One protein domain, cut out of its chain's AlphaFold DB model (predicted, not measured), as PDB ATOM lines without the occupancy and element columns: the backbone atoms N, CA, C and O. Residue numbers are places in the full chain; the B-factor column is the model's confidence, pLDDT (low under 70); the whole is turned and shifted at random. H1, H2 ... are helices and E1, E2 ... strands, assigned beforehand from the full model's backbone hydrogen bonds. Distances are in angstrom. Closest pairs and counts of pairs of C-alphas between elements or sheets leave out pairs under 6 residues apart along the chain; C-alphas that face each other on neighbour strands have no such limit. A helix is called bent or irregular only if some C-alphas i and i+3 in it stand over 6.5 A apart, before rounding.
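What this domain is: This is residues 17 to 108 of the 169 residues of the protein "FAA_hydrolase domain-containing protein" of Rhizobium leguminosarum (UniProt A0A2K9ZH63). A narrow three-stranded sheet, E1, E2 and E3, makes the floor of an open U, with H1 rising at one end and the touching pair H2 and H3 at the other. Residues 17 to 38 have no named element: residues 19 to 20 pair with E3, the stretch then swings out in a wide loop toward the H2 end, where residues 35 to 36 pair with residues 71 to 72, and H4, the last named element, lies near the H1 end of the sheet. The 92 printed residues, under half in named elements, hold E1, H1, E2, H2, H3, E3 and H4 in that order, mixed in class; the sheet runs E1, E2, E3, antiparallel. It is loose, with a radius of gyration of the C-alphas of 15.8 A and spans of 42 by 34 by 19 A.

Where its parts are: E1, residues 39 to 45, starts at C-alpha 39 (101.894, 110.580, 88.462) and is 19.1 A long. H1 is residues 54 to 60, 10.7 A, irregular, with C-alphas 55 and 58 7.2 A apart. E2, residues 61 to 69, 20.0 A, bends by 67 degrees at residue 66. H2 is residues 73 to 80, 10.5 A; H3 87 to 90; E3 96 to 98. H4, residues 104 to 107, ends at C-alpha 107 (115.062, 114.618, 96.377).

How they stand to each other: E1 and E2 are antiparallel at 151 degrees, with N 42 and O 65 at 2.8 A. E2 and E3 are antiparallel at 128 degrees, with N 68 and O 97 at 2.9 A. Residues 19 to 20 pair, parallel, with 96 to 97 of E3. H1 is only just on the sheet, with 5 pairs of C-alphas within 10 A, and only grazes it with residues 57 to 60. H4 is on the sheet, over none of its strands, its height of 4.4 A only just above the sheet's level; the closest C-alphas of E2 and H4, Gly 63 and Gly 104, are 4.8 A apart. H2 and H3 touch, the closest C-alphas being Gln 76 and Arg 89 at 5.4 A; H1 is apart from both. Every O i to N i+4 pair is within hydrogen-bond range in H2, but 0 of 3 in H1, where 3 of 4 O i to N i+3 pairs are; H3 and H4 are too short for an i+4 pair.

The domain as a whole: The C-alphas farthest apart, Glu 33 and Glu 55, are 43.8 A apart. The printed part has no cut and no long link. Mean pLDDT of the printed part is 86.7, and residue 107 is under 70.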
ATOM      1  N   ASP A  17     114.030  99.285  78.784       87.56
ATOM      2  CA  ASP A  17     113.815  99.928  77.482       87.56
ATOM      3  C   ASP A  17     112.474 100.683  77.375       87.56
ATOM      4  O   ASP A  17     112.247 101.423  76.417       87.56
ATOM      5  N   ALA A  18     111.579 100.552  78.361       90.88
ATOM      6  CA  ALA A  18     110.368 101.361  78.442       90.88
ATOM      7  C   ALA A  18     110.611 102.759  79.033       90.88
ATOM      8  O   ALA A  18     109.685 103.578  79.014       90.88
ATOM      9  N   VAL A  19     111.807 103.026  79.572       91.25
ATOM     10  CA  VAL A  19     112.146 104.306  80.201       91.25
ATOM     11  C   VAL A  19     112.280 105.413  79.159       91.25
ATOM     12  O   VAL A  19     112.922 105.248  78.126       91.25
ATOM     13  N   VAL A  20     111.669 106.556  79.458       86.25
ATOM     14  CA  VAL A  20     111.726 107.784  78.663       86.25
ATOM     15  C   VAL A  20     112.192 108.921  79.559       86.25
ATOM     16  O   VAL A  20     111.672 109.088  80.668       86.25
ATOM     17  N   GLY A  21     113.175 109.686  79.083       81.31
ATOM     18  CA  GLY A  21     113.741 110.806  79.823       81.31
ATOM     19  C   GLY A  21     112.902 112.081  79.737       81.31
ATOM     20  O   GLY A  21     111.942 112.189  78.972       81.31
ATOM     21  N   ASP A  22     113.299 113.074  80.529       78.12
ATOM     22  CA  ASP A  22     112.718 114.417  80.487       78.12
ATOM     23  C   ASP A  22     112.896 115.089  79.113       78.12
ATOM     24  O   ASP A  22     113.907 114.903  78.436       78.12
ATOM     25  N   GLY A  23     111.907 115.891  78.711       74.56
ATOM     26  CA  GLY A  23     111.916 116.636  77.446       74.56
ATOM     27  C   GLY A  23     111.545 115.830  76.194       74.56
ATOM     28  O   GLY A  23     111.382 116.412  75.123       74.56
ATOM     29  N   GLU A  24     111.359 114.515  76.303       78.75
ATOM     30  CA  GLU A  24     110.888 113.690  75.190       78.75
ATOM     31  C   GLU A  24     109.360 113.721  75.035       78.75
ATOM     32  O   GLU A  24     108.602 113.772  76.004       78.75
ATOM     33  N   THR A  25     108.889 113.607  73.792       80.25
ATOM     34  CA  THR A  25     107.464 113.392  73.496       80.25
ATOM     35  C   THR A  25     107.171 111.896  73.379       80.25
ATOM     36  O   THR A  25     107.921 111.141  72.752       80.25
ATOM     37  N   VAL A  26     106.062 111.451  73.970       79.94
ATOM     38  CA  VAL A  26     105.580 110.069  73.859       79.94
ATOM     39  C   VAL A  26     104.329 110.043  72.994       79.94
ATOM     40  O   VAL A  26     103.350 110.728  73.282       79.94
ATOM     41  N   ALA A  27     104.383 109.268  71.911       86.25
ATOM     42  CA  ALA A  27     103.240 109.057  71.038       86.25
ATOM     43  C   ALA A  27     102.141 108.275  71.765       86.25
ATOM     44  O   ALA A  27     102.421 107.439  72.630       86.25
ATOM     45  N   TYR A  28     100.893 108.518  71.375       86.62
ATOM     46  CA  TYR A  28      99.775 107.720  71.855       86.62
ATOM     47  C   TYR A  28      99.994 106.250  71.440       86.62
ATOM     48  O   TYR A  28     100.213 105.985  70.255       86.62
ATOM     49  N   PRO A  29     100.006 105.294  72.384       87.50
ATOM     50  CA  PRO A  29     100.380 103.924  72.068       87.50
ATOM     51  C   PRO A  29      99.295 103.217  71.237       87.50
ATOM     52  O   PRO A  29      98.110 103.491  71.420       87.50
ATOM     53  N   PRO A  30      99.669 102.268  70.361       88.25
ATOM     54  CA  PRO A  30      98.695 101.484  69.610       88.25
ATOM     55  C   PRO A  30      97.891 100.553  70.532       88.25
ATOM     56  O   PRO A  30      98.280 100.295  71.675       88.25
ATOM     57  N   GLU A  31      96.793 100.003  70.003       91.81
ATOM     58  CA  GLU A  31      95.942  98.991  70.660       91.81
ATOM     59  C   GLU A  31      95.250  99.449  71.954       91.81
ATOM     60  O   GLU A  31      94.831  98.627  72.771       91.81
ATOM     61  N   THR A  32      95.122 100.755  72.160       93.00
ATOM     62  CA  THR A  32      94.311 101.315  73.238       93.00
ATOM     63  C   THR A  32      93.484 102.473  72.709       93.00
ATOM     64  O   THR A  32      93.911 103.183  71.805       93.00
ATOM     65  N   GLU A  33      92.302 102.654  73.277       92.62
ATOM     66  CA  GLU A  33      91.485 103.863  73.107       92.62
ATOM     67  C   GLU A  33      91.339 104.613  74.439       92.62
ATOM     68  O   GLU A  33      90.783 105.709  74.505       92.62
ATOM     69  N   ASN A  34      91.857 104.029  75.523       92.62
ATOM     70  CA  ASN A  34      91.750 104.564  76.867       92.62
ATOM     71  C   ASN A  34      93.119 104.588  77.551       92.62
ATOM     72  O   ASN A  34      93.516 103.656  78.259       92.62
ATOM     73  N   PHE A  35      93.833 105.687  77.334       92.38
ATOM     74  CA  PHE A  35      95.202 105.866  77.780       92.38
ATOM     75  C   PHE A  35      95.286 106.775  79.008       92.38
ATOM     76  O   PHE A  35      94.823 107.915  78.989       92.38
ATOM     77  N   HIS A  36      95.857 106.255  80.093       90.25
ATOM     78  CA  HIS A  36      95.922 106.926  81.390       90.25
ATOM     79  C   HIS A  36      97.352 107.307  81.773       90.25
ATOM     80  O   HIS A  36      98.302 106.563  81.515       90.25
ATOM     81  N   TYR A  37      97.438 108.428  82.488       86.00
ATOM     82  CA  TYR A  37      98.640 108.984  83.095       86.00
ATOM     83  C   TYR A  37      98.504 108.894  84.616       86.00
ATOM     84  O   TYR A  37      97.513 109.371  85.176       86.00
ATOM     85  N   GLU A  38      99.483 108.300  85.281       84.56
ATOM     86  CA  GLU A  38      99.511 108.140  86.734       84.56
ATOM     87  C   GLU A  38     100.813 108.765  87.235       84.56
ATOM     88  O   GLU A  38     101.895 108.270  86.943       84.56
ATOM     89  N   ALA A  39     100.720 109.914  87.908       82.12
ATOM     90  CA  ALA A  39     101.894 110.580  88.462       82.12
ATOM     91  C   ALA A  39     102.345 109.851  89.731       82.12
ATOM     92  O   ALA A  39     101.589 109.798  90.699       82.12
ATOM     93  N   GLU A  40     103.579 109.357  89.725       84.81
ATOM     94  CA  GLU A  40     104.125 108.489  90.767       84.81
ATOM     95  C   GLU A  40     105.453 109.016  91.321       84.81
ATOM     96  O   GLU A  40     106.180 109.778  90.670       84.81
ATOM     97  N   LEU A  41     105.789 108.599  92.544       86.12
ATOM     98  CA  LEU A  41     107.109 108.829  93.126       86.12
ATOM     99  C   LEU A  41     108.055 107.731  92.652       86.12
ATOM    100  O   LEU A  41     107.875 106.580  93.016       86.12
ATOM    101  N   VAL A  42     109.121 108.086  91.946       87.25
ATOM    102  CA  VAL A  42     110.188 107.143  91.603       87.25
ATOM    103  C   VAL A  42     111.235 107.152  92.709       87.25
ATOM    104  O   VAL A  42     111.760 108.209  93.056       87.25
ATOM    105  N   VAL A  43     111.576 105.974  93.230       90.50
ATOM    106  CA  VAL A  43     112.683 105.783  94.175       90.50
ATOM    107  C   VAL A  43     113.806 105.037  93.463       90.50
ATOM    108  O   VAL A  43     113.629 103.899  93.033       90.50
ATOM    109  N   ALA A  44     114.967 105.675  93.337       89.44
ATOM    110  CA  ALA A  44     116.157 105.057  92.769       89.44
ATOM    111  C   ALA A  44     116.942 104.339  93.873       89.44
ATOM    112  O   ALA A  44     117.304 104.949  94.881       89.44
ATOM    113  N   ILE A  45     117.220 103.051  93.685       90.69
ATOM    114  CA  ILE A  45     117.971 102.228  94.641       90.69
ATOM    115  C   ILE A  45     119.454 102.252  94.261       90.69
ATOM    116  O   ILE A  45     119.806 101.897  93.141       90.69
ATOM    117  N   GLY A  46     120.317 102.677  95.187       86.38
ATOM    118  CA  GLY A  46     121.766 102.797  94.968       86.38
ATOM    119  C   GLY A  46     122.593 101.669  95.567       86.38
ATOM    120  O   GLY A  46     123.714 101.429  95.132       86.38
ATOM    121  N   LYS A  47     122.050 100.973  96.571       85.75
ATOM    122  CA  LYS A  47     122.730  99.876  97.262       85.75
ATOM    123  C   LYS A  47     121.913  98.601  97.128       85.75
ATOM    124  O   LYS A  47     120.753  98.542  97.541       85.75
ATOM    125  N   THR A  48     122.531  97.554  96.596       87.31
ATOM    126  CA  THR A  48     121.921  96.223  96.537       87.31
ATOM    127  C   THR A  48     121.637  95.696  97.940       87.31
ATOM    128  O   THR A  48     122.415  95.921  98.867       87.31
ATOM    129  N   GLY A  49     120.550  94.951  98.102       84.31
ATOM    130  CA  GLY A  49     120.229  94.315  99.372       84.31
ATOM    131  C   GLY A  49     119.162  93.240  99.236       84.31
ATOM    132  O   GLY A  49     118.459  93.122  98.223       84.31
ATOM    133  N   ARG A  50     119.057  92.426 100.278       89.56
ATOM    134  CA  ARG A  50     118.069  91.364 100.408       89.56
ATOM    135  C   ARG A  50     117.643  91.292 101.864       89.56
ATOM    136  O   ARG A  50     118.497  91.428 102.726       89.56
ATOM    137  N   ASP A  51     116.341  91.104 102.082       86.06
ATOM    138  CA  ASP A  51     115.742  90.979 103.414       86.06
ATOM    139  C   ASP A  51     116.197  92.128 104.342       86.06
ATOM    140  O   ASP A  51     116.618  91.925 105.473       86.06
ATOM    141  N   ILE A  52     116.168  93.349 103.783       84.62
ATOM    142  CA  ILE A  52     116.643  94.589 104.412       84.62
ATOM    143  C   ILE A  52     115.708  94.938 105.572       84.62
ATOM    144  O   ILE A  52     114.488  94.950 105.391       84.62
ATOM    145  N   LEU A  53     116.279  95.246 106.737       85.06
ATOM    146  CA  LEU A  53     115.520  95.740 107.883       85.06
ATOM    147  C   LEU A  53     114.875  97.090 107.548       85.06
ATOM    148  O   LEU A  53     115.451  97.908 106.832       85.06
ATOM    149  N   GLU A  54     113.678  97.343 108.073       85.94
ATOM    150  CA  GLU A  54     112.937  98.577 107.780       85.94
ATOM    151  C   GLU A  54     113.747  99.840 108.126       85.94
ATOM    152  O   GLU A  54     113.767 100.797 107.352       85.94
ATOM    153  N   GLU A  55     114.481  99.808 109.240       88.75
ATOM    154  CA  GLU A  55     115.361 100.892 109.697       88.75
ATOM    155  C   GLU A  55     116.528 101.186 108.743       88.75
ATOM    156  O   GLU A  55     116.931 102.342 108.595       88.75
ATOM    157  N   ASP A  56     117.007 100.174 108.021       85.06
ATOM    158  CA  ASP A  56     118.107 100.306 107.066       85.06
ATOM    159  C   ASP A  56     117.633 100.735 105.674       85.06
ATOM    160  O   ASP A  56     118.445 101.177 104.854       85.06
ATOM    161  N   ALA A  57     116.332 100.639 105.378       86.44
ATOM    162  CA  ALA A  57     115.787 100.796 104.030       86.44
ATOM    163  C   ALA A  57     116.152 102.140 103.377       86.44
ATOM    164  O   ALA A  57     116.499 102.185 102.195       86.44
ATOM    165  N   LEU A  58     116.130 103.239 104.141       88.81
ATOM    166  CA  LEU A  58     116.463 104.569 103.617       88.81
ATOM    167  C   LEU A  58     117.931 104.686 103.188       88.81
ATOM    168  O   LEU A  58     118.224 105.407 102.238       88.81
ATOM    169  N   SER A  59     118.844 103.941 103.820       89.56
ATOM    170  CA  SER A  59     120.270 103.942 103.458       89.56
ATOM    171  C   SER A  59     120.550 103.295 102.094       89.56
ATOM    172  O   SER A  59     121.631 103.469 101.532       89.56
ATOM    173  N   HIS A  60     119.580 102.556 101.546       90.00
ATOM    174  CA  HIS A  60     119.683 101.924 100.232       90.00
ATOM    175  C   HIS A  60     119.214 102.822  99.081       90.00
ATOM    176  O   HIS A  60     119.454 102.499  97.911       90.00
ATOM    177  N   ILE A  61     118.560 103.944  99.387       88.44
ATOM    178  CA  ILE A  61     118.020 104.866  98.390       88.44
ATOM    179  C   ILE A  61     119.134 105.789  97.893       88.44
ATOM    180  O   ILE A  61     119.775 106.494  98.667       88.44
ATOM    181  N   TRP A  62     119.337 105.820  96.576       89.00
ATOM    182  CA  TRP A  62     120.217 106.791  95.927       89.00
ATOM    183  C   TRP A  62     119.542 108.157  95.798       89.00
ATOM    184  O   TRP A  62     120.153 109.192  96.070       89.00
ATOM    185  N   GLY A  63     118.270 108.174  95.398       86.56
ATOM    186  CA  GLY A  63     117.544 109.408  95.135       86.56
ATOM    187  C   GLY A  63     116.089 109.192  94.751       86.56
ATOM    188  O   GLY A  63     115.561 108.079  94.803       86.56
ATOM    189  N   TYR A  64     115.449 110.286  94.355       88.31
ATOM    190  CA  TYR A  64     114.025 110.339  94.053       88.31
ATOM    191  C   TYR A  64     113.767 111.110  92.761       88.31
ATOM    192  O   TYR A  64     114.473 112.069  92.450       88.31
ATOM    193  N   ALA A  65     112.738 110.721  92.017       85.38
ATOM    194  CA  ALA A  65     112.258 111.455  90.851       85.38
ATOM    195  C   ALA A  65     110.726 111.464  90.806       85.38
ATOM    196  O   ALA A  65     110.054 110.744  91.546       85.38
ATOM    197  N   VAL A  66     110.168 112.280  89.917       86.44
ATOM    198  CA  VAL A  66     108.760 112.165  89.522       86.44
ATOM    199  C   VAL A  66     108.691 111.241  88.316       86.44
ATOM    200  O   VAL A  66     109.470 111.405  87.377       86.44
ATOM    201  N   GLY A  67     107.770 110.286  88.344       85.69
ATOM    202  CA  GLY A  67     107.501 109.396  87.223       85.69
ATOM    203  C   GLY A  67     106.063 109.493  86.741       85.69
ATOM    204  O   GLY A  67     105.190 110.020  87.434       85.69
ATOM    205  N   ASN A  68     105.821 108.968  85.545       85.88
ATOM    206  CA  ASN A  68     104.479 108.746  85.028       85.88
ATOM    207  C   ASN A  68     104.320 107.281  84.605       85.88
ATOM    208  O   ASN A  68     104.973 106.828  83.659       85.88
ATOM    209  N   ASP A  69     103.467 106.543  85.313       89.12
ATOM    210  CA  ASP A  69     103.121 105.163  84.992       89.12
ATOM    211  C   ASP A  69     102.009 105.118  83.934       89.12
ATOM    212  O   ASP A  69     100.805 105.085  84.209       89.12
ATOM    213  N   LEU A  70     102.443 105.097  82.675       90.56
ATOM    214  CA  LEU A  70     101.532 105.058  81.543       90.56
ATOM    215  C   LEU A  70     100.807 103.717  81.454       90.56
ATOM    216  O   LEU A  70     101.419 102.645  81.517       90.56
ATOM    217  N   THR A  71      99.491 103.784  81.248       92.94
ATOM    218  CA  THR A  71      98.621 102.607  81.307       92.94
ATOM    219  C   THR A  71      97.606 102.581  80.174       92.94
ATOM    220  O   THR A  71      96.824 103.518  80.017       92.94
ATOM    221  N   ARG A  72      97.536 101.457  79.454       94.69
ATOM    222  CA  ARG A  72      96.429 101.139  78.535       94.69
ATOM    223  C   ARG A  72      95.249 100.602  79.354       94.69
ATOM    224  O   ARG A  72      95.198  99.417  79.698       94.69
ATOM    225  N   ARG A  73      94.373 101.499  79.811       93.44
ATOM    226  CA  ARG A  73      93.377 101.224  80.864       93.44
ATOM    227  C   ARG A  73      92.316 100.228  80.421       93.44
ATOM    228  O   ARG A  73      91.930  99.356  81.195       93.44
ATOM    229  N   ASP A  74      91.864 100.336  79.186       92.56
ATOM    230  CA  ASP A  74      90.970  99.373  78.545       92.56
ATOM    231  C   ASP A  74      91.536  97.943  78.581       92.56
ATOM    232  O   ASP A  74      90.846  97.012  79.002       92.56
ATOM    233  N   LEU A  75      92.811  97.764  78.232       92.50
ATOM    234  CA  LEU A  75      93.490  96.467  78.288       92.50
ATOM    235  C   LEU A  75      93.648  95.969  79.727       92.50
ATOM    236  O   LEU A  75      93.526  94.773  79.986       92.50
ATOM    237  N   GLN A  76      93.874  96.871  80.683       90.44
ATOM    238  CA  GLN A  76      93.911  96.525  82.103       90.44
ATOM    239  C   GLN A  76      92.587  95.967  82.611       90.44
ATOM    240  O   GLN A  76      92.592  94.959  83.318       90.44
ATOM    241  N   LEU A  77      91.475  96.617  82.271       90.06
ATOM    242  CA  LEU A  77      90.143  96.190  82.691       90.06
ATOM    243  C   LEU A  77      89.796  94.829  82.080       90.06
ATOM    244  O   LEU A  77      89.448  93.912  82.819       90.06
ATOM    245  N   LYS A  78      90.033  94.654  80.772       87.69
ATOM    246  CA  LYS A  78      89.853  93.366  80.078       87.69
ATOM    247  C   LYS A  78      90.704  92.249  80.696       87.69
ATOM    248  O   LYS A  78      90.239  91.127  80.867       87.69
ATOM    249  N   ALA A  79      91.957  92.550  81.041       85.44
ATOM    250  CA  ALA A  79      92.890  91.579  81.604       85.44
ATOM    251  C   ALA A  79      92.563  91.196  83.053       85.44
ATOM    252  O   ALA A  79      92.765  90.042  83.428       85.44
ATOM    253  N   ARG A  80      92.067  92.142  83.865       82.25
ATOM    254  CA  ARG A  80      91.660  91.896  85.256       82.25
ATOM    255  C   ARG A  80      90.589  90.816  85.323       82.25
ATOM    256  O   ARG A  80      90.721  89.888  86.113       82.25
ATOM    257  N   ASP A  81      89.578  90.926  84.470       79.06
ATOM    258  CA  ASP A  81      88.428  90.021  84.473       79.06
ATOM    259  C   ASP A  81      88.810  88.598  84.003       79.06
ATOM    260  O   ASP A  81      88.088  87.641  84.256       79.06
ATOM    261  N   GLN A  82      89.986  88.447  83.384       82.69
ATOM    262  CA  GLN A  82      90.544  87.180  82.899       82.69
ATOM    263  C   GLN A  82      91.754  86.694  83.716       82.69
ATOM    264  O   GLN A  82      92.416  85.739  83.317       82.69
ATOM    265  N   GLY A  83      92.111  87.377  84.812       81.69
ATOM    266  CA  GLY A  83      93.280  87.029  85.629       81.69
ATOM    267  C   GLY A  83      94.629  87.123  84.898       81.69
ATOM    268  O   GLY A  83      95.593  86.476  85.300       81.69
ATOM    269  N   ARG A  84      94.725  87.903  83.813       84.50
ATOM    270  CA  ARG A  84      95.935  87.964  82.976       84.50
ATOM    271  C   ARG A  84      97.051  88.831  83.591       84.50
ATOM    272  O   ARG A  84      96.751  89.814  84.285       84.50
ATOM    273  N   PRO A  85      98.334  88.554  83.272       84.12
ATOM    274  CA  PRO A  85      99.484  89.340  83.733       84.12
ATOM    275  C   PRO A  85      99.438  90.828  83.361       84.12
ATOM    276  O   PRO A  85      98.838  91.231  82.360       84.12
ATOM    277  N   TRP A  86     100.117  91.655  84.163       83.25
ATOM    278  CA  TRP A  86     100.138  93.119  84.037       83.25
ATOM    279  C   TRP A  86     100.850  93.648  82.789       83.25
ATOM    280  O   TRP A  86     100.515  94.737  82.320       83.25
ATOM    281  N   ASN A  87     101.758  92.863  82.212       83.94
ATOM    282  CA  ASN A  87     102.703  93.318  81.194       83.94
ATOM    283  C   ASN A  87     102.024  93.980  79.987       83.94
ATOM    284  O   ASN A  87     102.410  95.076  79.601       83.94
ATOM    285  N   TRP A  88     100.948  93.394  79.455       84.38
ATOM    286  CA  TRP A  88     100.292  93.918  78.247       84.38
ATOM    287  C   TRP A  88      99.741  95.347  78.403       84.38
ATOM    288  O   TRP A  88      99.675  96.106  77.441       84.38
ATOM    289  N   ARG A  89      99.356  95.737  79.629       89.81
ATOM    290  CA  ARG A  89      98.769  97.061  79.907       89.81
ATOM    291  C   ARG A  89      99.736  98.068  80.526       89.81
ATOM    292  O   ARG A  89      99.466  99.265  80.454       89.81
ATOM    293  N   LYS A  90     100.809  97.586  81.163       90.81
ATOM    294  CA  LYS A  90     101.748  98.392  81.962       90.81
ATOM    295  C   LYS A  90     103.175  98.407  81.401       90.81
ATOM    296  O   LYS A  90     103.883  99.361  81.679       90.81
ATOM    297  N   ALA A  91     103.594  97.416  80.615       91.88
ATOM    298  CA  ALA A  91     104.992  97.184  80.225       91.88
ATOM    299  C   ALA A  91     105.238  97.294  78.703       91.88
ATOM    300  O   ALA A  91     106.053  96.562  78.150       91.88
ATOM    301  N   PHE A  92     104.515  98.176  78.011       91.31
ATOM    302  CA  PHE A  92     104.749  98.462  76.591       91.31
ATOM    303  C   PHE A  92     105.915  99.451  76.413       91.31
ATOM    304  O   PHE A  92     106.318 100.126  77.364       91.31
ATOM    305  N   GLY A  93     106.457  99.543  75.196       91.56
ATOM    306  CA  GLY A  93     107.562 100.454  74.892       91.56
ATOM    307  C   GLY A  93     107.233 101.902  75.263       91.56
ATOM    308  O   GLY A  93     106.100 102.353  75.078       91.56
ATOM    309  N   ARG A  94     108.227 102.619  75.797       92.25
ATOM    310  CA  ARG A  94     108.111 104.031  76.207       92.25
ATOM    311  C   ARG A  94     107.009 104.309  77.246       92.25
ATOM    312  O   ARG A  94     106.434 105.393  77.268       92.25
ATOM    313  N   SER A  95     106.682 103.334  78.096       93.19
ATOM    314  CA  SER A  95     105.601 103.439  79.090       93.19
ATOM    315  C   SER A  95     106.031 103.975  80.462       93.19
ATOM    316  O   SER A  95     105.178 104.109  81.342       93.19
ATOM    317  N   ALA A  96     107.320 104.251  80.677       92.69
ATOM    318  CA  ALA A  96     107.866 104.710  81.954       92.69
ATOM    319  C   ALA A  96     108.553 106.072  81.791       92.69
ATOM    320  O   ALA A  96     109.749 106.135  81.527       92.69
ATOM    321  N   LEU A  97     107.822 107.176  81.955       88.06
ATOM    322  CA  LEU A  97     108.471 108.493  81.950       88.06
ATOM    323  C   LEU A  97     109.087 108.732  83.317       88.06
ATOM    324  O   LEU A  97     108.408 108.562  84.332       88.06
ATOM    325  N   ILE A  98     110.347 109.148  83.338       89.19
ATOM    326  CA  ILE A  98     111.074 109.454  84.567       89.19
ATOM    327  C   ILE A  98     111.745 110.814  84.395       89.19
ATOM    328  O   ILE A  98     112.568 111.014  83.504       89.19
ATOM    329  N   GLY A  99     111.370 111.761  85.257       82.12
ATOM    330  CA  GLY A  99     111.991 113.080  85.307       82.12
ATOM    331  C   GLY A  99     113.395 113.047  85.923       82.12
ATOM    332  O   GLY A  99     113.867 111.998  86.369       82.12
ATOM    333  N   PRO A 100     114.072 114.205  86.011       85.25
ATOM    334  CA  PRO A 100     115.394 114.288  86.616       85.25
ATOM    335  C   PRO A 100     115.386 113.749  88.050       85.25
ATOM    336  O   PRO A 100     114.522 114.103  88.857       85.25
ATOM    337  N   CYS A 101     116.361 112.898  88.368       84.69
ATOM    338  CA  CYS A 101     116.463 112.285  89.683       84.69
ATOM    339  C   CYS A 101     117.366 113.110  90.603       84.69
ATOM    340  O   CYS A 101     118.514 113.412  90.276       84.69
ATOM    341  N   ALA A 102     116.827 113.486  91.759       86.31
ATOM    342  CA  ALA A 102     117.529 114.233  92.786       86.31
ATOM    343  C   ALA A 102     118.088 113.274  93.841       86.31
ATOM    344  O   ALA A 102     117.354 112.500  94.458       86.31
ATOM    345  N   GLN A 103     119.399 113.350  94.057       87.81
ATOM    346  CA  GLN A 103     120.117 112.465  94.966       87.81
ATOM    347  C   GLN A 103     119.880 112.816  96.444       87.81
ATOM    348  O   GLN A 103     119.875 113.994  96.829       87.81
ATOM    349  N   GLY A 104     119.774 111.774  97.271       83.25
ATOM    350  CA  GLY A 104     119.688 111.848  98.727       83.25
ATOM    351  C   GLY A 104     118.467 112.616  99.241       83.25
ATOM    352  O   GLY A 104     117.446 112.744  98.565       83.25
ATOM    353  N   GLU A 105     118.597 113.176 100.445       80.12
ATOM    354  CA  GLU A 105     117.531 113.924 101.134       80.12
ATOM    355  C   GLU A 105     116.991 115.115 100.325       80.12
ATOM    356  O   GLU A 105     115.823 115.467 100.447       80.12
ATOM    357  N   ARG A 106     117.790 115.708  99.424       75.00
ATOM    358  CA  ARG A 106     117.326 116.812  98.560       75.00
ATOM    359  C   ARG A 106     116.176 116.407  97.638       75.00
ATOM    360  O   ARG A 106     115.348 117.251  97.306       75.00
ATOM    361  N   GLY A 107     116.147 115.150  97.199       68.00
ATOM    362  CA  GLY A 107     115.062 114.618  96.377       68.00
ATOM    363  C   GLY A 107     113.865 114.142  97.190       68.00
ATOM    364  O   GLY A 107     112.799 113.901  96.620       68.00
ATOM    365  N   ARG A 108     114.020 114.002  98.512       74.62
ATOM    366  CA  ARG A 108     113.004 113.392  99.357       74.62
ATOM    367  C   ARG A 108     111.726 114.233  99.311       74.62
ATOM    368  O   ARG A 108     111.759 115.436  99.587       74.62
TER     369      ARG A 108